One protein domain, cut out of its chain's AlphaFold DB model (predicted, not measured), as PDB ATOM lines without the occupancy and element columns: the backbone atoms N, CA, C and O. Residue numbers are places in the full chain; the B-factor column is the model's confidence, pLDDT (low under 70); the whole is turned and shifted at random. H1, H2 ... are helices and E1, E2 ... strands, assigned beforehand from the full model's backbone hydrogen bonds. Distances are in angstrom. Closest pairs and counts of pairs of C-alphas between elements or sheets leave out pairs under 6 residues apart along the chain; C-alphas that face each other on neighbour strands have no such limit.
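This is residues 356 to 446 of the 576 residues of the protein "Hypothetical protein" of Alexandrium monilatum (UniProt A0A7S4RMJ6). The domain has little regular structure: it is a rounded body of winding loops, with a small two-strand hairpin, E1 and E2, towards one end and a single short helix, H1, towards the other. A long loop, residues 390 to 434, winds between them. The 91 printed residues hold E1, E2 and H1 in that order, a mixed class with only 10 residues in named elements. The whole is compact, radius of gyration of the C-alphas 12.2 A, spanning 34 by 26 by 26 A.

E1, residues 377 to 379, and E2, residues 387 to 389, form an antiparallel hairpin at 129 degrees. N 389 and O 377 are within hydrogen-bond range at 2.8 A. H1, residues 435 to 438, is apart from E1. It is too short for an O i to N i+4 pair; its one O i to N i+3 pair is within range.

E1 begins at C-alpha 377 (21.704, 34.464, 37.117) and measures 6.9 A, E2 6.6 A. H1 measures 5.9 A, ending at C-alpha 438 (33.758, 33.458, 36.048).

The farthest C-alphas, Gly 364 and Pro 446, are 38.0 A apart. The printed part has no cut. The link E2 to H1 is long, 45 residues. Residues 356 to 357 are under pLDDT 70.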
ATOM      1  N   ASP A 356      24.105  19.836  40.955       55.91
ATOM      2  CA  ASP A 356      24.657  19.678  39.607       55.91
ATOM      3  C   ASP A 356      23.708  18.974  38.629       55.91
ATOM      4  O   ASP A 356      24.090  18.759  37.485       55.91
ATOM      5  N   GLU A 357      22.485  18.620  39.030       68.69
ATOM      6  CA  GLU A 357      21.450  18.116  38.111       68.69
ATOM      7  C   GLU A 357      20.167  18.960  38.145       68.69
ATOM      8  O   GLU A 357      19.429  19.022  37.157       68.69
ATOM      9  N   GLN A 358      19.912  19.667  39.251       80.19
ATOM     10  CA  GLN A 358      18.685  20.433  39.452       80.19
ATOM     11  C   GLN A 358      18.803  21.863  38.922       80.19
ATOM     12  O   GLN A 358      19.571  22.684  39.424       80.19
ATOM     13  N   ARG A 359      17.972  22.181  37.927       86.75
ATOM     14  CA  ARG A 359      17.939  23.501  37.295       86.75
ATOM     15  C   ARG A 359      17.309  24.560  38.201       86.75
ATOM     16  O   ARG A 359      16.316  24.330  38.880       86.75
ATOM     17  N   CYS A 360      17.936  25.723  38.264       86.88
ATOM     18  CA  CYS A 360      17.429  26.984  38.800       86.88
ATOM     19  C   CYS A 360      16.766  27.840  37.709       86.88
ATOM     20  O   CYS A 360      15.876  28.642  37.986       86.88
ATOM     21  N   ALA A 361      17.253  27.743  36.472       86.75
ATOM     22  CA  ALA A 361      16.865  28.619  35.384       86.75
ATOM     23  C   ALA A 361      15.786  27.969  34.517       86.75
ATOM     24  O   ALA A 361      16.009  26.949  33.861       86.75
ATOM     25  N   TYR A 362      14.625  28.620  34.469       83.69
ATOM     26  CA  TYR A 362      13.505  28.231  33.620       83.69
ATOM     27  C   TYR A 362      13.222  29.321  32.581       83.69
ATOM     28  O   TYR A 362      13.330  30.511  32.899       83.69
ATOM     29  N   PRO A 363      12.841  28.957  31.341       82.31
ATOM     30  CA  PRO A 363      12.437  29.933  30.335       82.31
ATOM     31  C   PRO A 363      11.329  30.857  30.863       82.31
ATOM     32  O   PRO A 363      10.285  30.388  31.305       82.31
ATOM     33  N   GLY A 364      11.559  32.171  30.817       81.19
ATOM     34  CA  GLY A 364      10.600  33.174  31.301       81.19
ATOM     35  C   GLY A 364      10.570  33.386  32.820       81.19
ATOM     36  O   GLY A 364       9.773  34.197  33.284       81.19
ATOM     37  N   GLY A 365      11.422  32.701  33.591       85.00
ATOM     38  CA  GLY A 365      11.569  32.922  35.032       85.00
ATOM     39  C   GLY A 365      12.433  34.140  35.389       85.00
ATOM     40  O   GLY A 365      12.960  34.842  34.524       85.00
ATOM     41  N   ILE A 366      12.630  34.359  36.694       88.31
ATOM     42  CA  ILE A 366      13.469  35.450  37.234       88.31
ATOM     43  C   ILE A 366      14.965  35.292  36.899       88.31
ATOM     44  O   ILE A 366      15.722  36.261  36.924       88.31
ATOM     45  N   CYS A 367      15.390  34.075  36.559       90.81
ATOM     46  CA  CYS A 367      16.757  33.721  36.193       90.81
ATOM     47  C   CYS A 367      16.960  33.900  34.685       90.81
ATOM     48  O   CYS A 367      16.987  32.929  33.929       90.81
ATOM     49  N   ASN A 368      17.050  35.152  34.237       91.31
ATOM     50  CA  ASN A 368      17.251  35.488  32.832       91.31
ATOM     51  C   ASN A 368      18.654  36.085  32.609       91.31
ATOM     52  O   ASN A 368      18.825  37.307  32.711       91.31
ATOM     53  N   PRO A 369      19.679  35.248  32.350       93.81
ATOM     54  CA  PRO A 369      21.051  35.713  32.242       93.81
ATOM     55  C   PRO A 369      21.239  36.586  30.998       93.81
ATOM     56  O   PRO A 369      20.877  36.215  29.883       93.81
ATOM     57  N   SER A 370      21.878  37.739  31.177       93.94
ATOM     58  CA  SER A 370      22.255  38.639  30.087       93.94
ATOM     59  C   SER A 370      23.756  38.621  29.870       93.94
ATOM     60  O   SER A 370      24.540  38.910  30.780       93.94
ATOM     61  N   THR A 371      24.159  38.386  28.622       94.62
ATOM     62  CA  THR A 371      25.566  38.465  28.230       94.62
ATOM     63  C   THR A 371      26.115  39.884  28.323       94.62
ATOM     64  O   THR A 371      27.322  40.058  28.402       94.62
ATOM     65  N   LEU A 372      25.273  40.921  28.340       96.56
ATOM     66  CA  LEU A 372      25.742  42.305  28.404       96.56
ATOM     67  C   LEU A 372      25.799  42.841  29.832       96.56
ATOM     68  O   LEU A 372      26.761  43.531  30.160       96.56
ATOM     69  N   SER A 373      24.798  42.546  30.666       96.19
ATOM     70  CA  SER A 373      24.700  43.095  32.028       96.19
ATOM     71  C   SER A 373      25.236  42.181  33.126       96.19
ATOM     72  O   SER A 373      25.352  42.622  34.263       96.19
ATOM     73  N   GLY A 374      25.565  40.921  32.818       93.75
ATOM     74  CA  GLY A 374      26.055  39.972  33.821       93.75
ATOM     75  C   GLY A 374      24.979  39.509  34.807       93.75
ATOM     76  O   GLY A 374      25.306  39.008  35.874       93.75
ATOM     77  N   GLY A 375      23.699  39.652  34.479       92.75
ATOM     78  CA  GLY A 375      22.587  39.202  35.316       92.75
ATOM     79  C   GLY A 375      21.267  39.216  34.543       92.75
ATOM     80  O   GLY A 375      21.204  39.837  33.484       92.75
ATOM     81  N   THR A 376      20.228  38.535  35.015       94.50
ATOM     82  CA  THR A 376      20.136  37.865  36.326       94.50
ATOM     83  C   THR A 376      20.452  36.374  36.201       94.50
ATOM     84  O   THR A 376      19.789  35.659  35.456       94.50
ATOM     85  N   TYR A 377      21.462  35.898  36.925       95.25
ATOM     86  CA  TYR A 377      21.704  34.464  37.117       95.25
ATOM     87  C   TYR A 377      20.995  34.011  38.393       95.25
ATOM     88  O   TYR A 377      20.545  34.838  39.177       95.25
ATOM     89  N   CYS A 378      20.948  32.712  38.634       94.12
ATOM     90  CA  CYS A 378      20.467  32.115  39.869       94.12
ATOM     91  C   CYS A 378      21.407  31.015  40.336       94.12
ATOM     92  O   CYS A 378      22.002  30.320  39.515       94.12
ATOM     93  N   SER A 379      21.539  30.858  41.651       93.12
ATOM     94  CA  SER A 379      22.403  29.845  42.250       93.12
ATOM     95  C   SER A 379      21.815  29.312  43.551       93.12
ATOM     96  O   SER A 379      21.200  30.065  44.305       93.12
ATOM     97  N   ARG A 380      22.071  28.026  43.824       92.06
ATOM     98  CA  ARG A 380      21.743  27.328  45.080       92.06
ATOM     99  C   ARG A 380      22.880  27.320  46.100       92.06
ATOM    100  O   ARG A 380      22.764  26.683  47.145       92.06
ATOM    101  N   ALA A 381      23.975  28.035  45.838       91.25
ATOM    102  CA  ALA A 381      25.156  28.025  46.705       91.25
ATOM    103  C   ALA A 381      24.872  28.442  48.159       91.25
ATOM    104  O   ALA A 381      25.623  28.079  49.067       91.25
ATOM    105  N   TRP A 382      23.774  29.164  48.385       90.62
ATOM    106  CA  TRP A 382      23.355  29.639  49.695       90.62
ATOM    107  C   TRP A 382      22.141  28.853  50.185       90.62
ATOM    108  O   TRP A 382      21.008  29.106  49.780       90.62
ATOM    109  N   ALA A 383      22.395  27.898  51.081       89.81
ATOM    110  CA  ALA A 383      21.368  27.081  51.730       89.81
ATOM    111  C   ALA A 383      20.453  26.282  50.778       89.81
ATOM    112  O   ALA A 383      19.330  25.967  51.156       89.81
ATOM    113  N   GLY A 384      20.894  25.980  49.551       89.69
ATOM    114  CA  GLY A 384      20.094  25.225  48.580       89.69
ATOM    115  C   GLY A 384      18.950  26.021  47.939       89.69
ATOM    116  O   GLY A 384      18.259  25.495  47.073       89.69
ATOM    117  N   VAL A 385      18.755  27.290  48.316       91.75
ATOM    118  CA  VAL A 385      17.678  28.132  47.779       91.75
ATOM    119  C   VAL A 385      18.101  28.711  46.444       91.75
ATOM    120  O   VAL A 385      19.128  29.384  46.353       91.75
ATOM    121  N   CYS A 386      17.286  28.491  45.415       92.31
ATOM    122  CA  CYS A 386      17.491  29.123  44.127       92.31
ATOM    123  C   CYS A 386      17.162  30.619  44.192       92.31
ATOM    124  O   CYS A 386      15.994  31.013  44.166       92.31
ATOM    125  N   GLN A 387      18.202  31.448  44.278       92.00
ATOM    126  CA  GLN A 387      18.062  32.899  44.392       92.00
ATOM    127  C   GLN A 387      18.812  33.642  43.284       92.00
ATOM    128  O   GLN A 387      19.843  33.146  42.812       92.00
ATOM    129  N   PRO A 388      18.345  34.844  42.902       94.12
ATOM    130  CA  PRO A 388      19.015  35.647  41.901       94.12
ATOM    131  C   PRO A 388      20.369  36.176  42.393       94.12
ATOM    132  O   PRO A 388      20.528  36.604  43.537       94.12
ATOM    133  N   CYS A 389      21.346  36.184  41.496       95.88
ATOM    134  CA  CYS A 389      22.671  36.752  41.686       95.88
ATOM    135  C   CYS A 389      23.156  37.401  40.382       95.88
ATOM    136  O   CYS A 389      22.563  37.233  39.309       95.88
ATOM    137  N   TRP A 390      24.264  38.138  40.454       97.31
ATOM    138  CA  TRP A 390      24.866  38.737  39.263       97.31
ATOM    139  C   TRP A 390      26.396  38.673  39.256       97.31
ATOM    140  O   TRP A 390      27.051  38.538  40.290       97.31
ATOM    141  N   ILE A 391      26.960  38.763  38.054       97.44
ATOM    142  CA  ILE A 391      28.389  38.776  37.757       97.44
ATOM    143  C   ILE A 391      28.841  40.235  37.583       97.44
ATOM    144  O   ILE A 391      28.461  40.888  36.603       97.44
ATOM    145  N   PRO A 392      29.666  40.772  38.499       97.25
ATOM    146  CA  PRO A 392      30.163  42.137  38.393       97.25
ATOM    147  C   PRO A 392      31.159  42.339  37.255       97.25
ATOM    148  O   PRO A 392      31.873  41.423  36.870       97.25
ATOM    149  N   GLY A 393      31.210  43.565  36.722       96.88
ATOM    150  CA  GLY A 393      32.167  43.970  35.682       96.88
ATOM    151  C   GLY A 393      31.790  43.607  34.243       96.88
ATOM    152  O   GLY A 393      32.646  43.675  33.354       96.88
ATOM    153  N   ALA A 394      30.532  43.242  33.995       97.56
ATOM    154  CA  ALA A 394      29.992  43.120  32.644       97.56
ATOM    155  C   ALA A 394      29.978  44.478  31.902       97.56
ATOM    156  O   ALA A 394      30.158  45.538  32.511       97.56
ATOM    157  N   VAL A 395      29.812  44.451  30.574       97.75
ATOM    158  CA  VAL A 395      29.819  45.652  29.711       97.75
ATOM    159  C   VAL A 395      28.772  46.677  30.152       97.75
ATOM    160  O   VAL A 395      29.070  47.870  30.217       97.75
ATOM    161  N   LEU A 396      27.565  46.215  30.473       97.06
ATOM    162  CA  LEU A 396      26.498  47.031  31.034       97.06
ATOM    163  C   LEU A 396      26.404  46.789  32.547       97.06
ATOM    164  O   LEU A 396      26.572  45.659  33.000       97.06
ATOM    165  N   PRO A 397      26.129  47.824  33.354       93.88
ATOM    166  CA  PRO A 397      25.872  47.625  34.773       93.88
ATOM    167  C   PRO A 397      24.554  46.867  34.977       93.88
ATOM    168  O   PRO A 397      23.560  47.132  34.298       93.88
ATOM    169  N   TYR A 398      24.535  45.951  35.943       95.31
ATOM    170  CA  TYR A 398      23.309  45.312  36.406       95.31
ATOM    171  C   TYR A 398      22.558  46.240  37.382       95.31
ATOM    172  O   TYR A 398      23.189  46.773  38.298       95.31
ATOM    173  N   PRO A 399      21.239  46.461  37.220       93.06
ATOM    174  CA  PRO A 399      20.492  47.400  38.061       93.06
ATOM    175  C   PRO A 399      20.224  46.903  39.495       93.06
ATOM    176  O   PRO A 399      20.082  47.728  40.394       93.06
ATOM    177  N   GLY A 400      20.165  45.588  39.736       89.38
ATOM    178  CA  GLY A 400      19.861  44.996  41.050       89.38
ATOM    179  C   GLY A 400      21.096  44.821  41.939       89.38
ATOM    180  O   GLY A 400      21.557  43.706  42.165       89.38
ATOM    181  N   THR A 401      21.689  45.917  42.417       86.12
ATOM    182  CA  THR A 401      22.948  45.864  43.194       86.12
ATOM    183  C   THR A 401      22.795  45.319  44.618       86.12
ATOM    184  O   THR A 401      23.792  45.025  45.286       86.12
ATOM    185  N   ASP A 402      21.563  45.198  45.101       90.31
ATOM    186  CA  ASP A 402      21.197  44.569  46.369       90.31
ATOM    187  C   ASP A 402      21.446  43.052  46.346       90.31
ATOM    188  O   ASP A 402      21.974  42.508  47.317       90.31
ATOM    189  N   GLN A 403      21.226  42.396  45.205       92.31
ATOM    190  CA  GLN A 403      21.471  40.961  45.016       92.31
ATOM    191  C   GLN A 403      22.946  40.577  45.215       92.31
ATOM    192  O   GLN A 403      23.839  41.361  44.861       92.31
ATOM    193  N   PRO A 404      23.242  39.390  45.775       94.62
ATOM    194  CA  PRO A 404      24.612  38.934  45.982       94.62
ATOM    195  C   PRO A 404      25.359  38.754  44.654       94.62
ATOM    196  O   PRO A 404      24.762  38.562  43.590       94.62
ATOM    197  N   TYR A 405      26.690  38.802  44.719       96.94
ATOM    198  CA  TYR A 405      27.505  38.351  43.593       96.94
ATOM    199  C   TYR A 405      27.375  36.840  43.447       96.94
ATOM    200  O   TYR A 405      27.298  36.129  44.446       96.94
ATOM    201  N   CYS A 406      27.361  36.343  42.213       97.06
ATOM    202  CA  CYS A 406      27.305  34.905  41.987       97.06
ATOM    203  C   CYS A 406      28.576  34.193  42.483       97.06
ATOM    204  O   CYS A 406      29.658  34.795  42.460       97.06
ATOM    205  N   PRO A 407      28.481  32.906  42.858       95.88
ATOM    206  CA  PRO A 407      29.640  32.033  43.024       95.88
ATOM    207  C   PRO A 407      30.498  31.969  41.757       95.88
ATOM    208  O   PRO A 407      29.958  32.057  40.652       95.88
ATOM    209  N   TYR A 408      31.818  31.812  41.898       95.81
ATOM    210  CA  TYR A 408      32.745  31.796  40.752       95.81
ATOM    211  C   TYR A 408      32.425  30.699  39.726       95.81
ATOM    212  O   TYR A 408      32.709  30.867  38.540       95.81
ATOM    213  N   ASP A 409      31.809  29.609  40.175       94.38
ATOM    214  CA  ASP A 409      31.429  28.433  39.399       94.38
ATOM    215  C   ASP A 409      29.995  28.491  38.829       94.38
ATOM    216  O   ASP A 409      29.496  27.505  38.284       94.38
ATOM    217  N   VAL A 410      29.304  29.640  38.907       95.12
ATOM    218  CA  VAL A 410      27.908  29.741  38.442       95.12
ATOM    219  C   VAL A 410      27.752  29.333  36.973       95.12
ATOM    220  O   VAL A 410      26.780  28.668  36.634       95.12
ATOM    221  N   LEU A 411      28.714  29.654  36.100       94.94
ATOM    222  CA  LEU A 411      28.637  29.338  34.666       94.94
ATOM    223  C   LEU A 411      28.882  27.851  34.354       94.94
ATOM    224  O   LEU A 411      28.637  27.414  33.233       94.94
ATOM    225  N   GLN A 412      29.361  27.088  35.333       92.88
ATOM    226  CA  GLN A 412      29.655  25.663  35.259       92.88
ATOM    227  C   GLN A 412      28.454  24.822  35.715       92.88
ATOM    228  O   GLN A 412      28.390  23.633  35.397       92.88
ATOM    229  N   SER A 413      27.487  25.435  36.406       91.44
ATOM    230  CA  SER A 413      26.248  24.767  36.808       91.44
ATOM    231  C   SER A 413      25.408  24.330  35.601       91.44
ATOM    232  O   SER A 413      25.515  24.884  34.499       91.44
ATOM    233  N   VAL A 414      24.532  23.342  35.812       89.50
ATOM    234  CA  VAL A 414      23.623  22.808  34.777       89.50
ATOM    235  C   VAL A 414      22.767  23.851  34.087       89.50
ATOM    236  O   VAL A 414      22.399  23.672  32.928       89.50
ATOM    237  N   ASP A 415      22.471  24.940  34.784       88.81
ATOM    238  CA  ASP A 415      21.642  26.017  34.270       88.81
ATOM    239  C   ASP A 415      22.312  26.822  33.170       88.81
ATOM    240  O   ASP A 415      21.626  27.316  32.277       88.81
ATOM    241  N   TYR A 416      23.640  26.965  33.228       92.38
ATOM    242  CA  TYR A 416      24.363  27.920  32.388       92.38
ATOM    243  C   TYR A 416      25.448  27.278  31.522       92.38
ATOM    244  O   TYR A 416      25.781  27.848  30.482       92.38
ATOM    245  N   ARG A 417      25.945  26.081  31.869       90.31
ATOM    246  CA  ARG A 417      27.016  25.404  31.112       90.31
ATOM    247  C   ARG A 417      26.619  25.051  29.674       90.31
ATOM    248  O   ARG A 417      27.466  25.017  28.787       90.31
ATOM    249  N   GLU A 418      25.331  24.786  29.451       83.94
ATOM    250  CA  GLU A 418      24.751  24.397  28.156       83.94
ATOM    251  C   GLU A 418      24.085  25.569  27.420       83.94
ATOM    252  O   GLU A 418      23.587  25.396  26.305       83.94
ATOM    253  N   LEU A 419      24.048  26.769  28.011       77.50
ATOM    254  CA  LEU A 419      23.370  27.894  27.377       77.50
ATOM    255  C   LEU A 419      24.127  28.371  26.143       77.50
ATOM    256  O   LEU A 419      25.279  28.803  26.202       77.50
ATOM    257  N   SER A 420      23.402  28.422  25.027       80.94
ATOM    258  CA  SER A 420      23.865  29.000  23.763       80.94
ATOM    259  C   SER A 420      24.212  30.491  23.858       80.94
ATOM    260  O   SER A 420      24.904  31.009  22.984       80.94
ATOM    261  N   LEU A 421      23.755  31.178  24.911       81.12
ATOM    262  CA  LEU A 421      24.035  32.593  25.159       81.12
ATOM    263  C   LEU A 421      25.531  32.858  25.408       81.12
ATOM    264  O   LEU A 421      26.017  33.934  25.069       81.12
ATOM    265  N   GLY A 422      26.274  31.885  25.940       87.50
ATOM    266  CA  GLY A 422      27.675  32.064  26.313       87.50
ATOM    267  C   GLY A 422      27.881  32.929  27.573       87.50
ATOM    268  O   GLY A 422      26.924  33.436  28.165       87.50
ATOM    269  N   PRO A 423      29.139  33.087  28.028       93.06
ATOM    270  CA  PRO A 423      29.474  33.869  29.219       93.06
ATOM    271  C   PRO A 423      29.234  35.372  29.000       93.06
ATOM    272  O   PRO A 423      29.243  35.837  27.855       93.06
ATOM    273  N   PRO A 424      29.120  36.177  30.074       95.38
ATOM    274  CA  PRO A 424      28.959  37.612  29.921       95.38
ATOM    275  C   PRO A 424      30.173  38.243  29.229       95.38
ATOM    276  O   PRO A 424      31.330  37.838  29.407       95.38
ATOM    277  N   ALA A 425      29.898  39.243  28.399       96.44
ATOM    278  CA  ALA A 425      30.864  40.165  27.848       96.44
ATOM    279  C   ALA A 425      31.384  41.043  28.987       96.44
ATOM    280  O   ALA A 425      30.643  41.808  29.607       96.44
ATOM    281  N   CYS A 426      32.676  40.919  29.265       97.62
ATOM    282  CA  CYS A 426      33.331  41.676  30.317       97.62
ATOM    283  C   CYS A 426      33.767  43.043  29.799       97.62
ATOM    284  O   CYS A 426      34.328  43.154  28.710       97.62
ATOM    285  N   ARG A 427      33.560  44.087  30.609       97.50
ATOM    286  CA  ARG A 427      34.023  45.453  30.315       97.50
ATOM    287  C   ARG A 427      35.549  45.547  30.223       97.50
ATOM    288  O   ARG A 427      36.086  46.454  29.596       97.50
ATOM    289  N   SER A 428      36.238  44.643  30.906       96.56
ATOM    290  CA  SER A 428      37.679  44.649  31.113       96.56
ATOM    291  C   SER A 428      38.171  43.215  31.266       96.56
ATOM    292  O   SER A 428      37.430  42.334  31.706       96.56
ATOM    293  N   THR A 429      39.435  42.989  30.924       95.75
ATOM    294  CA  THR A 429      40.154  41.732  31.174       95.75
ATOM    295  C   THR A 429      40.982  41.803  32.457       95.75
ATOM    296  O   THR A 429      41.878  40.990  32.647       95.75
ATOM    297  N   ARG A 430      40.758  42.800  33.321       96.25
ATOM    298  CA  ARG A 430      41.452  42.905  34.609       96.25
ATOM    299  C   ARG A 430      40.735  42.056  35.662       96.25
ATOM    300  O   ARG A 430      39.544  42.279  35.879       96.25
ATOM    301  N   PRO A 431      41.432  41.151  36.364       97.00
ATOM    302  CA  PRO A 431      40.845  40.354  37.439       97.00
ATOM    303  C   PRO A 431      40.116  41.151  38.521       97.00
ATOM    304  O   PRO A 431      39.077  40.705  38.996       97.00
ATOM    305  N   ARG A 432      40.591  42.352  38.889       97.06
ATOM    306  CA  ARG A 432      39.915  43.190  39.899       97.06
ATOM    307  C   ARG A 432      38.517  43.658  39.486       97.06
ATOM    308  O   ARG A 432      37.749  44.078  40.343       97.06
ATOM    309  N   ASP A 433      38.201  43.603  38.189       96.88
ATOM    310  CA  ASP A 433      36.866  43.880  37.651       96.88
ATOM    311  C   ASP A 433      35.957  42.634  37.670       96.88
ATOM    312  O   ASP A 433      34.795  42.728  37.291       96.88
ATOM    313  N   LEU A 434      36.461  41.487  38.143       97.62
ATOM    314  CA  LEU A 434      35.759  40.243  38.485       97.62
ATOM    315  C   LEU A 434      35.139  39.444  37.325       97.62
ATOM    316  O   LEU A 434      35.308  38.229  37.302       97.62
ATOM    317  N   CYS A 435      34.476  40.063  36.344       97.81
ATOM    318  CA  CYS A 435      33.726  39.355  35.287       97.81
ATOM    319  C   CYS A 435      34.530  38.246  34.592       97.81
ATOM    320  O   CYS A 435      34.037  37.145  34.350       97.81
ATOM    321  N   CYS A 436      35.794  38.528  34.284       96.94
ATOM    322  CA  CYS A 436      36.662  37.615  33.549       96.94
ATOM    323  C   CYS A 436      37.035  36.342  34.335       96.94
ATOM    324  O   CYS A 436      37.485  35.379  33.707       96.94
ATOM    325  N   LEU A 437      36.837  36.344  35.665       97.00
ATOM    326  CA  LEU A 437      37.134  35.244  36.590       97.00
ATOM    327  C   LEU A 437      36.071  34.140  36.583       97.00
ATOM    328  O   LEU A 437      36.364  33.028  36.994       97.00
ATOM    329  N   TYR A 438      34.865  34.424  36.089       96.38
ATOM    330  CA  TYR A 438      33.758  33.458  36.048       96.38
ATOM    331  C   TYR A 438      33.848  32.465  34.881       96.38
ATOM    332  O   TYR A 438      33.050  31.539  34.776       96.38
ATOM    333  N   ARG A 439      34.783  32.669  33.950       94.06
ATOM    334  CA  ARG A 439      34.969  31.786  32.792       94.06
ATOM    335  C   ARG A 439      35.850  30.593  33.167       94.06
ATOM    336  O   ARG A 439      36.724  30.722  34.016       94.06
ATOM    337  N   SER A 440      35.658  29.463  32.487       89.38
ATOM    338  CA  SER A 440      36.504  28.272  32.633       89.38
ATOM    339  C   SER A 440      37.165  27.905  31.294       89.38
ATOM    340  O   SER A 440      36.449  27.503  30.372       89.38
ATOM    341  N   PRO A 441      38.497  28.054  31.146       90.69
ATOM    342  CA  PRO A 441      39.405  28.733  32.078       90.69
ATOM    343  C   PRO A 441      39.145  30.256  32.137       90.69
ATOM    344  O   PRO A 441      38.525  30.813  31.217       90.69
ATOM    345  N   PRO A 442      39.614  30.962  33.184       89.75
ATOM    346  CA  PRO A 442      39.439  32.405  33.277       89.75
ATOM    347  C   PRO A 442      40.155  33.138  32.136       89.75
ATOM    348  O   PRO A 442      41.296  32.847  31.789       89.75
ATOM    349  N   THR A 443      39.507  34.153  31.561       88.81
ATOM    350  CA  THR A 443      40.064  34.900  30.403       88.81
ATOM    351  C   THR A 443      41.061  35.996  30.773       88.81
ATOM    352  O   THR A 443      41.585  36.682  29.898       88.81
ATOM    353  N   CYS A 444      41.299  36.183  32.067       90.88
ATOM    354  CA  CYS A 444      42.207  37.183  32.616       90.88
ATOM    355  C   CYS A 444      43.336  36.578  33.447       90.88
ATOM    356  O   CYS A 444      43.956  37.279  34.250       90.88
ATOM    357  N   GLU A 445      43.609  35.284  33.265       78.88
ATOM    358  CA  GLU A 445      44.822  34.705  33.822       78.88
ATOM    359  C   GLU A 445      46.066  35.390  33.235       78.88
ATOM    360  O   GLU A 445      46.069  35.783  32.061       78.88
ATOM    361  N   PRO A 446      47.130  35.568  34.042       74.62
ATOM    362  CA  PRO A 446      48.391  36.077  33.536       74.62
ATOM    363  C   PRO A 446      48.883  35.198  32.385       74.62
ATOM    364  O   PRO A 446      48.628  33.993  32.360       74.62
TER     365      PRO A 446